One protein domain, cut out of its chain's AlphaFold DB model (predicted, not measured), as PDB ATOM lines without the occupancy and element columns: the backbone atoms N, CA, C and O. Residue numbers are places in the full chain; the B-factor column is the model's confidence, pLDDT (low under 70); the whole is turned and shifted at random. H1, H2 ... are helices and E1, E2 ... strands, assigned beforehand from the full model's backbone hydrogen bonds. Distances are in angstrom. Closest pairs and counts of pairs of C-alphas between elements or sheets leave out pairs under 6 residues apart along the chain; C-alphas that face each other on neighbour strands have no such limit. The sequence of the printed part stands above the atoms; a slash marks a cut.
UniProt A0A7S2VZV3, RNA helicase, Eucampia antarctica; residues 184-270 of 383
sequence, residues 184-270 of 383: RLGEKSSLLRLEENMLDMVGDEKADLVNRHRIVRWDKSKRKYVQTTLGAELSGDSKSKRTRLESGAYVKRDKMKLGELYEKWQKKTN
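AT A GLANCE: This is residues 184 to 270 of the 383 residues of the protein "RNA helicase" of Eucampia antarctica (UniProt A0A7S2VZV3). A loose chain of parts: a two-stranded hairpin, E1 and E2, has helices H2 and H3 at its open end, with H1 packed on both helices. From there the chain leads out to a smaller hairpin, E3 and E4, and then to helix H4, which sticks out free. The 87 printed residues run H1 H2 E1 E2 H3 E3 E4 H4, mixed helices and strands, both sheets antiparallel. The whole is loose, with a radius of gyration of the C-alphas of 16.4 A and spans of 48 by 37 by 21 A.

HOW THE PARTS SIT: Start at the hairpin of E1, residues 214 to 219, and E2, residues 224 to 229, where N 217 and O 226 are 2.9 A apart, within hydrogen-bond range. H3, residues 230 to 234, touches H2, residues 206 to 212; their closest C-alphas, Val 210 and Gly 231, are 5.7 A apart. H1, residues 186 to 199, touches H2 with residues 195 to 199 alone, at a steep tilt of 49 degrees, opposite ways; the closest C-alphas, Met 198 and Lys 206, are 7.0 A apart. H1 touches H3 with residues 188 to 192 alone; the closest C-alphas, Leu 191 and Leu 230, are 7.3 A apart. In the hairpin of E3, residues 242 to 244, and E4, residues 250 to 252, N 243 and O 251 are 2.8 A apart, within hydrogen-bond range. H4, residues 258 to 269, touches no helix. Every O i to N i+4 pair is within hydrogen-bond range in H1, H2 and H3, and 7 of 8 in H4.

IN THESE COORDINATES: Find C-alpha 186 at (136.295, 174.116, 146.248); from there H1 runs 19.5 A. E1 spans 14.5 A and E2 16.1 A. H4 runs 17.3 A to C-alpha 269 at (112.472, 145.267, 147.718).

THE WHOLE: Look to Lys 224 and Asn 270 for the C-alphas farthest apart, 51.3 A. The printed part has no cut, and no link is long. Mean pLDDT of the printed part is 71.0; 40 residues are under 70, among them 184 to 191 and 230 to 243.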
ATOM      1  N   ARG A 184     133.389 176.124 150.208       52.28
ATOM      2  CA  ARG A 184     132.876 174.965 150.966       52.28
ATOM      3  C   ARG A 184     132.956 173.618 150.231       52.28
ATOM      4  O   ARG A 184     132.896 172.591 150.903       52.28
ATOM      5  N   LEU A 185     133.121 173.611 148.905       54.03
ATOM      6  CA  LEU A 185     133.349 172.421 148.058       54.03
ATOM      7  C   LEU A 185     134.661 172.496 147.229       54.03
ATOM      8  O   LEU A 185     135.028 171.519 146.583       54.03
ATOM      9  N   GLY A 186     135.369 173.627 147.276       55.06
ATOM     10  CA  GLY A 186     136.295 174.116 146.248       55.06
ATOM     11  C   GLY A 186     137.657 173.441 146.182       55.06
ATOM     12  O   GLY A 186     138.191 173.269 145.094       55.06
ATOM     13  N   GLU A 187     138.195 172.977 147.311       60.31
ATOM     14  CA  GLU A 187     139.434 172.186 147.285       60.31
ATOM     15  C   GLU A 187     139.205 170.853 146.567       60.31
ATOM     16  O   GLU A 187     140.056 170.404 145.813       60.31
ATOM     17  N   LYS A 188     138.026 170.242 146.741       60.31
ATOM     18  CA  LYS A 188     137.716 168.935 146.150       60.31
ATOM     19  C   LYS A 188     137.314 169.030 144.688       60.31
ATOM     20  O   LYS A 188     137.662 168.140 143.932       60.31
ATOM     21  N   SER A 189     136.601 170.083 144.287       66.06
ATOM     22  CA  SER A 189     136.285 170.301 142.870       66.06
ATOM     23  C   SER A 189     137.533 170.630 142.055       66.06
ATOM     24  O   SER A 189     137.651 170.174 140.927       66.06
ATOM     25  N   SER A 190     138.483 171.374 142.635       67.38
ATOM     26  CA  SER A 190     139.799 171.589 142.023       67.38
ATOM     27  C   SER A 190     140.586 170.279 141.917       67.38
ATOM     28  O   SER A 190     141.147 170.003 140.864       67.38
ATOM     29  N   LEU A 191     140.550 169.433 142.954       66.88
ATOM     30  CA  LEU A 191     141.190 168.111 142.949       66.88
ATOM     31  C   LEU A 191     140.573 167.159 141.909       66.88
ATOM     32  O   LEU A 191     141.303 166.431 141.253       66.88
ATOM     33  N   LEU A 192     139.247 167.201 141.742       71.06
ATOM     34  CA  LEU A 192     138.523 166.428 140.727       71.06
ATOM     35  C   LEU A 192     138.857 166.894 139.308       71.06
ATOM     36  O   LEU A 192     139.071 166.055 138.450       71.06
ATOM     37  N   ARG A 193     138.965 168.207 139.068       73.88
ATOM     38  CA  ARG A 193     139.413 168.737 137.766       73.88
ATOM     39  C   ARG A 193     140.863 168.373 137.457       73.88
ATOM     40  O   ARG A 193     141.188 168.092 136.314       73.88
ATOM     41  N   LEU A 194     141.735 168.373 138.466       72.19
ATOM     42  CA  LEU A 194     143.106 167.891 138.299       72.19
ATOM     43  C   LEU A 194     143.119 166.400 137.951       72.19
ATOM     44  O   LEU A 194     143.835 166.011 137.042       72.19
ATOM     45  N   GLU A 195     142.304 165.578 138.613       71.81
ATOM     46  CA  GLU A 195     142.159 164.166 138.247       71.81
ATOM     47  C   GLU A 195     141.579 163.986 136.835       71.81
ATOM     48  O   GLU A 195     142.060 163.135 136.098       71.81
ATOM     49  N   GLU A 196     140.588 164.789 136.442       75.38
ATOM     50  CA  GLU A 196     139.963 164.779 135.111       75.38
ATOM     51  C   GLU A 196     140.943 165.179 134.002       75.38
ATOM     52  O   GLU A 196     141.014 164.520 132.972       75.38
ATOM     53  N   ASN A 197     141.799 166.171 134.243       74.12
ATOM     54  CA  ASN A 197     142.881 166.503 133.316       74.12
ATOM     55  C   ASN A 197     143.977 165.420 133.287       74.12
ATOM     56  O   ASN A 197     144.645 165.248 132.276       74.12
ATOM     57  N   MET A 198     144.172 164.675 134.383       67.94
ATOM     58  CA  MET A 198     145.092 163.528 134.427       67.94
ATOM     59  C   MET A 198     144.480 162.236 133.869       67.94
ATOM     60  O   MET A 198     145.207 161.278 133.624       67.94
ATOM     61  N   LEU A 199     143.158 162.192 133.687       64.69
ATOM     62  CA  LEU A 199     142.419 161.095 133.061       64.69
ATOM     63  C   LEU A 199     142.652 161.041 131.545       64.69
ATOM     64  O   LEU A 199     142.503 159.967 130.970       64.69
ATOM     65  N   ASP A 200     143.037 162.165 130.937       71.00
ATOM     66  CA  ASP A 200     143.337 162.285 129.503       71.00
ATOM     67  C   ASP A 200     144.774 161.841 129.148       71.00
ATOM     68  O   ASP A 200     145.136 161.711 127.983       71.00
ATOM     69  N   MET A 201     145.609 161.552 130.155       68.88
ATOM     70  CA  MET A 201     146.922 160.939 129.944       68.88
ATOM     71  C   MET A 201     146.805 159.410 130.007       68.88
ATOM     72  O   MET A 201     146.218 158.859 130.938       68.88
ATOM     73  N   VAL A 202     147.354 158.740 128.990       55.75
ATOM     74  CA  VAL A 202     147.279 157.295 128.701       55.75
ATOM     75  C   VAL A 202     147.326 156.417 129.969       55.75
ATOM     76  O   VAL A 202     148.223 156.527 130.803       55.75
ATOM     77  N   GLY A 203     146.321 155.544 130.111       64.50
ATOM     78  CA  GLY A 203     145.858 154.955 131.377       64.50
ATOM     79  C   GLY A 203     146.834 154.112 132.208       64.50
ATOM     80  O   GLY A 203     146.539 153.879 133.383       64.50
ATOM     81  N   ASP A 204     147.986 153.708 131.673       68.19
ATOM     82  CA  ASP A 204     148.940 152.847 132.387       68.19
ATOM     83  C   ASP A 204     149.829 153.619 133.382       68.19
ATOM     84  O   ASP A 204     150.191 153.087 134.431       68.19
ATOM     85  N   GLU A 205     150.104 154.910 133.152       71.88
ATOM     86  CA  GLU A 205     150.897 155.735 134.086       71.88
ATOM     87  C   GLU A 205     150.041 156.460 135.139       71.88
ATOM     88  O   GLU A 205     150.548 157.015 136.121       71.88
ATOM     89  N   LYS A 206     148.714 156.434 134.974       69.31
ATOM     90  CA  LYS A 206     147.764 157.231 135.757       69.31
ATOM     91  C   LYS A 206     147.845 156.957 137.260       69.31
ATOM     92  O   LYS A 206     147.851 157.888 138.066       69.31
ATOM     93  N   ALA A 207     147.883 155.685 137.654       69.56
ATOM     94  CA  ALA A 207     147.890 155.313 139.068       69.56
ATOM     95  C   ALA A 207     149.170 155.785 139.771       69.56
ATOM     96  O   ALA A 207     149.125 156.237 140.919       69.56
ATOM     97  N   ASP A 208     150.304 155.722 139.078       73.12
ATOM     98  CA  ASP A 208     151.585 156.156 139.619       73.12
ATOM     99  C   ASP A 208     151.656 157.690 139.683       73.12
ATOM    100  O   ASP A 208     151.979 158.259 140.727       73.12
ATOM    101  N   LEU A 209     151.210 158.395 138.639       71.88
ATOM    102  CA  LEU A 209     151.159 159.858 138.637       71.88
ATOM    103  C   LEU A 209     150.245 160.442 139.728       71.88
ATOM    104  O   LEU A 209     150.635 161.392 140.410       71.88
ATOM    105  N   VAL A 210     149.066 159.856 139.955       71.00
ATOM    106  CA  VAL A 210     148.138 160.276 141.024       71.00
ATOM    107  C   VAL A 210     148.745 160.061 142.419       71.00
ATOM    108  O   VAL A 210     148.487 160.838 143.345       71.00
ATOM    109  N   ASN A 211     149.579 159.032 142.585       72.12
ATOM    110  CA  ASN A 211     150.278 158.755 143.840       72.12
ATOM    111  C   ASN A 211     151.512 159.647 144.040       72.12
ATOM    112  O   ASN A 211     151.804 160.045 145.173       72.12
ATOM    113  N   ARG A 212     152.212 160.001 142.956       77.50
ATOM    114  CA  ARG A 212     153.350 160.929 142.969       77.50
ATOM    115  C   ARG A 212     152.906 162.370 143.211       77.50
ATOM    116  O   ARG A 212     153.600 163.103 143.920       77.50
ATOM    117  N   HIS A 213     151.745 162.779 142.692       75.44
ATOM    118  CA  HIS A 213     151.262 164.144 142.866       75.44
ATOM    119  C   HIS A 213     150.798 164.385 144.311       75.44
ATOM    120  O   HIS A 213     149.760 163.910 144.785       75.44
ATOM    121  N   ARG A 214     151.602 165.157 145.044       80.25
ATOM    122  CA  ARG A 214     151.299 165.597 146.408       80.25
ATOM    123  C   ARG A 214     150.642 166.967 146.367       80.25
ATOM    124  O   ARG A 214     151.158 167.878 145.729       80.25
ATOM    125  N   ILE A 215     149.541 167.122 147.093       82.19
ATOM    126  CA  ILE A 215     148.914 168.416 147.350       82.19
ATOM    127  C   ILE A 215     149.206 168.815 148.790       82.19
ATOM    128  O   ILE A 215     149.047 168.033 149.728       82.19
ATOM    129  N   VAL A 216     149.636 170.060 148.968       86.06
ATOM    130  CA  VAL A 216     149.817 170.665 150.284       86.06
ATOM    131  C   VAL A 216     148.509 171.344 150.678       86.06
ATOM    132  O   VAL A 216     148.081 172.288 150.023       86.06
ATOM    133  N   ARG A 217     147.884 170.898 151.770       82.12
ATOM    134  CA  ARG A 217     146.677 171.537 152.315       82.12
ATOM    135  C   ARG A 217     146.882 172.016 153.740       82.12
ATOM    136  O   ARG A 217     147.591 171.393 154.530       82.12
ATOM    137  N   TRP A 218     146.225 173.113 154.099       88.38
ATOM    138  CA  TRP A 218     146.240 173.609 155.471       88.38
ATOM    139  C   TRP A 218     145.357 172.735 156.372       88.38
ATOM    140  O   TRP A 218     144.129 172.729 156.266       88.38
ATOM    141  N   ASP A 219     145.965 171.994 157.300       84.06
ATOM    142  CA  ASP A 219     145.219 171.243 158.305       84.06
ATOM    143  C   ASP A 219     144.831 172.174 159.460       84.06
ATOM    144  O   ASP A 219     145.619 172.437 160.367       84.06
ATOM    145  N   LYS A 220     143.576 172.640 159.457       82.44
ATOM    146  CA  LYS A 220     143.017 173.516 160.505       82.44
ATOM    147  C   LYS A 220     143.117 172.921 161.913       82.44
ATOM    148  O   LYS A 220     143.199 173.681 162.875       82.44
ATOM    149  N   SER A 221     143.095 171.591 162.044       74.69
ATOM    150  CA  SER A 221     143.177 170.918 163.346       74.69
ATOM    151  C   SER A 221     144.596 170.927 163.908       74.69
ATOM    152  O   SER A 221     144.781 171.086 165.111       74.69
ATOM    153  N   LYS A 222     145.592 170.813 163.024       87.62
ATOM    154  CA  LYS A 222     147.014 170.800 163.383       87.62
ATOM    155  C   LYS A 222     147.699 172.150 163.192       87.62
ATOM    156  O   LYS A 222     148.869 172.262 163.534       87.62
ATOM    157  N   ARG A 223     146.989 173.144 162.643       90.50
ATOM    158  CA  ARG A 223     147.494 174.482 162.296       90.50
ATOM    159  C   ARG A 223     148.834 174.421 161.557       90.50
ATOM    160  O   ARG A 223     149.760 175.155 161.879       90.50
ATOM    161  N   LYS A 224     148.943 173.498 160.602       94.25
ATOM    162  CA  LYS A 224     150.127 173.334 159.760       94.25
ATOM    163  C   LYS A 224     149.736 172.853 158.374       94.25
ATOM    164  O   LYS A 224     148.701 172.201 158.210       94.25
ATOM    165  N   TYR A 225     150.583 173.137 157.397       90.12
ATOM    166  CA  TYR A 225     150.474 172.549 156.072       90.12
ATOM    167  C   TYR A 225     150.814 171.057 156.140       90.12
ATOM    168  O   TYR A 225     151.796 170.651 156.763       90.12
ATOM    169  N   VAL A 226     149.957 170.230 155.551       87.12
ATOM    170  CA  VAL A 226     150.130 168.781 155.464       87.12
ATOM    171  C   VAL A 226     150.145 168.409 153.990       87.12
ATOM    172  O   VAL A 226     149.220 168.751 153.257       87.12
ATOM    173  N   GLN A 227     151.199 167.710 153.574       87.75
ATOM    174  CA  GLN A 227     151.263 167.068 152.266       87.75
ATOM    175  C   GLN A 227     150.400 165.807 152.289       87.75
ATOM    176  O   GLN A 227     150.618 164.911 153.106       87.75
ATOM    177  N   THR A 228     149.415 165.748 151.404       78.50
ATOM    178  CA  THR A 228     148.564 164.578 151.181       78.50
ATOM    179  C   THR A 228     148.619 164.205 149.708       78.50
ATOM    180  O   THR A 228     148.611 165.084 148.850       78.50
ATOM    181  N   THR A 229     148.715 162.914 149.399       76.44
ATOM    182  CA  THR A 229     148.678 162.432 148.013       76.44
ATOM    183  C   THR A 229     147.275 162.602 147.435       76.44
ATOM    184  O   THR A 229     146.285 162.434 148.156       76.44
ATOM    185  N   LEU A 230     147.192 162.948 146.146       68.19
ATOM    186  CA  LEU A 230     145.934 163.193 145.428       68.19
ATOM    187  C   LEU A 230     144.959 162.013 145.599       68.19
ATOM    188  O   LEU A 230     143.811 162.189 146.010       68.19
ATOM    189  N   GLY A 231     145.470 160.792 145.407       65.38
ATOM    190  CA  GLY A 231     144.691 159.559 145.524       65.38
ATOM    191  C   GLY A 231     144.130 159.292 146.925       65.38
ATOM    192  O   GLY A 231     143.013 158.794 147.059       65.38
ATOM    193  N   ALA A 232     144.836 159.674 147.996       65.44
ATOM    194  CA  ALA A 232     144.395 159.393 149.367       65.44
ATOM    195  C   ALA A 232     143.202 160.260 149.814       65.44
ATOM    196  O   ALA A 232     142.379 159.829 150.630       65.44
ATOM    197  N   GLU A 233     143.093 161.487 149.305       63.19
ATOM    198  CA  GLU A 233     141.977 162.395 149.610       63.19
ATOM    199  C   GLU A 233     140.720 162.052 148.800       63.19
ATOM    200  O   GLU A 233     139.599 162.234 149.291       63.19
ATOM    201  N   LEU A 234     140.902 161.516 147.591       61.12
ATOM    202  CA  LEU A 234     139.817 161.235 146.657       61.12
ATOM    203  C   LEU A 234     139.237 159.822 146.800       61.12
ATOM    204  O   LEU A 234     138.019 159.668 146.899       61.12
ATOM    205  N   SER A 235     140.097 158.813 146.975       58.34
ATOM    206  CA  SER A 235     139.703 157.420 147.257       58.34
ATOM    207  C   SER A 235     138.987 157.271 148.616       58.34
ATOM    208  O   SER A 235     138.419 156.236 148.971       58.34
ATOM    209  N   GLY A 236     138.977 158.333 149.432       55.75
ATOM    210  CA  GLY A 236     138.350 158.321 150.751       55.75
ATOM    211  C   GLY A 236     139.072 157.418 151.752       55.75
ATOM    212  O   GLY A 236     138.524 157.176 152.824       55.75
ATOM    213  N   ASP A 237     140.278 156.948 151.405       52.91
ATOM    214  CA  ASP A 237     141.203 156.170 152.241       52.91
ATOM    215  C   ASP A 237     141.968 157.006 153.260       52.91
ATOM    216  O   ASP A 237     142.540 156.494 154.225       52.91
ATOM    217  N   SER A 238     141.857 158.326 153.140       53.94
ATOM    218  CA  SER A 238     141.979 159.217 154.282       53.94
ATOM    219  C   SER A 238     141.176 158.642 155.450       53.94
ATOM    220  O   SER A 238     140.017 158.296 155.275       53.94
ATOM    221  N   LYS A 239     141.779 158.581 156.647       54.53
ATOM    222  CA  LYS A 239     141.330 157.967 157.931       54.53
ATOM    223  C   LYS A 239     139.867 158.208 158.391       54.53
ATOM    224  O   LYS A 239     139.462 157.808 159.484       54.53
ATOM    225  N   SER A 240     139.066 158.897 157.594       55.09
ATOM    226  CA  SER A 240     137.613 158.911 157.569       55.09
ATOM    227  C   SER A 240     137.025 157.495 157.499       55.09
ATOM    228  O   SER A 240     137.007 156.839 156.467       55.09
ATOM    229  N   LYS A 241     136.399 157.050 158.594       62.03
ATOM    230  CA  LYS A 241     135.598 155.808 158.671       62.03
ATOM    231  C   LYS A 241     134.360 155.787 157.747       62.03
ATOM    232  O   LYS A 241     133.464 154.963 157.941       62.03
ATOM    233  N   ARG A 242     134.225 156.737 156.818       69.44
ATOM    234  CA  ARG A 242     133.061 156.933 155.950       69.44
ATOM    235  C   ARG A 242     133.524 157.042 154.502       69.44
ATOM    236  O   ARG A 242     134.239 157.984 154.172       69.44
ATOM    237  N   THR A 243     133.058 156.119 153.673       66.81
ATOM    238  CA  THR A 243     133.242 156.128 152.221       66.81
ATOM    239  C   THR A 243     132.012 156.762 151.579       66.81
ATOM    240  O   THR A 243     130.885 156.585 152.054       66.81
ATOM    241  N   ARG A 244     132.221 157.561 150.535       75.69
ATOM    242  CA  ARG A 244     131.137 158.120 149.730       75.69
ATOM    243  C   ARG A 244     130.802 157.109 148.636       75.69
ATOM    244  O   ARG A 244     131.699 156.685 147.924       75.69
ATOM    245  N   LEU A 245     129.540 156.706 148.549       73.94
ATOM    246  CA  LEU A 245     129.051 155.886 147.444       73.94
ATOM    247  C   LEU A 245     128.872 156.750 146.189       73.94
ATOM    248  O   LEU A 245     128.707 157.966 146.300       73.94
ATOM    249  N   GLU A 246     128.831 156.112 145.021       67.69
ATOM    250  CA  GLU A 246     128.499 156.722 143.719       67.69
ATOM    251  C   GLU A 246     127.185 157.527 143.753       67.69
ATOM    252  O   GLU A 246     127.082 158.600 143.169       67.69
ATOM    253  N   SER A 247     126.227 157.105 144.586       71.69
ATOM    254  CA  SER A 247     124.979 157.831 144.881       71.69
ATOM    255  C   SER A 247     125.159 159.122 145.700       71.69
ATOM    256  O   SER A 247     124.189 159.769 146.092       71.69
ATOM    257  N   GLY A 248     126.392 159.496 146.044       69.94
ATOM    258  CA  GLY A 248     126.724 160.659 146.867       69.94
ATOM    259  C   GLY A 248     126.481 160.480 148.372       69.94
ATOM    260  O   GLY A 248     126.818 161.368 149.161       69.94
ATOM    261  N   ALA A 249     125.933 159.339 148.800       72.81
ATOM    262  CA  ALA A 249     125.669 159.039 150.203       72.81
ATOM    263  C   ALA A 249     126.940 158.583 150.946       72.81
ATOM    264  O   ALA A 249     127.692 157.736 150.475       72.81
ATOM    265  N   TYR A 250     127.169 159.106 152.155       73.00
ATOM    266  CA  TYR A 250     128.302 158.701 152.999       73.00
ATOM    267  C   TYR A 250     127.950 157.498 153.880       73.00
ATOM    268  O   TYR A 250     127.286 157.664 154.915       73.00
ATOM    269  N   VAL A 251     128.471 156.322 153.539       71.31
ATOM    270  CA  VAL A 251     128.291 155.075 154.291       71.31
ATOM    271  C   VAL A 251     129.535 154.777 155.126       71.31
ATOM    272  O   VAL A 251     130.666 155.030 154.725       71.31
ATOM    273  N   LYS A 252     129.336 154.299 156.360       75.50
ATOM    274  CA  LYS A 252     130.454 153.860 157.208       75.50
ATOM    275  C   LYS A 252     131.064 152.596 156.608       75.50
ATOM    276  O   LYS A 252     130.298 151.698 156.277       75.50
ATOM    277  N   ARG A 253     132.393 152.498 156.549       66.12
ATOM    278  CA  ARG A 253     133.095 151.328 155.983       66.12
ATOM    279  C   ARG A 253     132.672 150.008 156.623       66.12
ATOM    280  O   ARG A 253     132.431 149.044 155.913       66.12
ATOM    281  N   ASP A 254     132.417 150.011 157.929       66.06
ATOM    282  CA  ASP A 254     131.917 148.833 158.655       66.06
ATOM    283  C   ASP A 254     130.583 148.297 158.106       66.06
ATOM    284  O   ASP A 254     130.304 147.109 158.208       66.06
ATOM    285  N   LYS A 255     129.757 149.173 157.516       63.03
ATOM    286  CA  LYS A 255     128.454 148.845 156.907       63.03
ATOM    287  C   LYS A 255     128.532 148.628 155.395       63.03
ATOM    288  O   LYS A 255     127.497 148.434 154.764       63.03
ATOM    289  N   MET A 256     129.728 148.748 154.828       62.69
ATOM    290  CA  MET A 256     130.016 148.602 153.404       62.69
ATOM    291  C   MET A 256     130.538 147.192 153.084       62.69
ATOM    292  O   MET A 256     131.004 146.950 151.978       62.69
ATOM    293  N   LYS A 257     130.456 146.248 154.035       68.88
ATOM    294  CA  LYS A 257     130.673 144.829 153.742       68.88
ATOM    295  C   LYS A 257     129.672 144.412 152.665       68.88
ATOM    296  O   LYS A 257     128.464 144.512 152.876       68.88
ATOM    297  N   LEU A 258     130.209 143.984 151.527       55.25
ATOM    298  CA  LEU A 258     129.543 143.811 150.233       55.25
ATOM    299  C   LEU A 258     128.245 142.972 150.294       55.25
ATOM    300  O   LEU A 258     127.341 143.190 149.497       55.25
ATOM    301  N   GLY A 259     128.090 142.100 151.297       65.06
ATOM    302  CA  GLY A 259     126.874 141.304 151.518       65.06
ATOM    303  C   GLY A 259     125.718 142.028 152.227       65.06
ATOM    304  O   GLY A 259     124.561 141.801 151.891       65.06
ATOM    305  N   GLU A 260     125.980 142.955 153.157       70.25
ATOM    306  CA  GLU A 260     124.897 143.595 153.929       70.25
ATOM    307  C   GLU A 260     124.079 144.592 153.100       70.25
ATOM    308  O   GLU A 260     122.944 144.922 153.451       70.25
ATOM    309  N   LEU A 261     124.681 145.162 152.056       70.81
ATOM    310  CA  LEU A 261     124.008 146.133 151.200       70.81
ATOM    311  C   LEU A 261     123.024 145.421 150.269       70.81
ATOM    312  O   LEU A 261     121.878 145.859 150.157       70.81
ATOM    313  N   TYR A 262     123.452 144.292 149.698       73.69
ATOM    314  CA  TYR A 262     122.596 143.412 148.911       73.69
ATOM    315  C   TYR A 262     121.480 142.812 149.769       73.69
ATOM    316  O   TYR A 262     120.319 142.911 149.397       73.69
ATOM    317  N   GLU A 263     121.782 142.330 150.978       76.81
ATOM    318  CA  GLU A 263     120.765 141.800 151.894       76.81
ATOM    319  C   GLU A 263     119.733 142.872 152.297       76.81
ATOM    320  O   GLU A 263     118.535 142.602 152.378       76.81
ATOM    321  N   LYS A 264     120.162 144.125 152.506       79.38
ATOM    322  CA  LYS A 264     119.244 145.245 152.780       79.38
ATOM    323  C   LYS A 264     118.414 145.633 151.560       79.38
ATOM    324  O   LYS A 264     117.268 146.029 151.744       79.38
ATOM    325  N   TRP A 265     118.959 145.550 150.348       81.31
ATOM    326  CA  TRP A 265     118.195 145.769 149.119       81.31
ATOM    327  C   TRP A 265     117.193 144.631 148.895       81.31
ATOM    328  O   TRP A 265     116.007 144.898 148.730       81.31
ATOM    329  N   GLN A 266     117.617 143.378 149.029       82.44
ATOM    330  CA  GLN A 266     116.757 142.201 148.940       82.44
ATOM    331  C   GLN A 266     115.599 142.285 149.945       82.44
ATOM    332  O   GLN A 266     114.446 142.167 149.549       82.44
ATOM    333  N   LYS A 267     115.877 142.614 151.217       79.31
ATOM    334  CA  LYS A 267     114.848 142.810 152.261       79.31
ATOM    335  C   LYS A 267     113.970 144.043 152.050       79.31
ATOM    336  O   LYS A 267     112.831 144.068 152.495       79.31
ATOM    337  N   LYS A 268     114.489 145.106 151.430       80.50
ATOM    338  CA  LYS A 268     113.718 146.335 151.174       80.50
ATOM    339  C   LYS A 268     112.783 146.184 149.979       80.50
ATOM    340  O   LYS A 268     111.729 146.810 149.956       80.50
ATOM    341  N   THR A 269     113.193 145.406 148.987       78.38
ATOM    342  CA  THR A 269     112.472 145.267 147.718       78.38
ATOM    343  C   THR A 269     111.754 143.924 147.592       78.38
ATOM    344  O   THR A 269     111.068 143.727 146.596       78.38
ATOM    345  N   ASN A 270     111.911 143.016 148.571       69.56
ATOM    346  CA  ASN A 270     111.427 141.624 148.573       69.56
ATOM    347  C   ASN A 270     111.661 140.887 147.242       69.56
ATOM    348  O   ASN A 270     110.943 139.959 146.889       69.56
TER     349      ASN A 270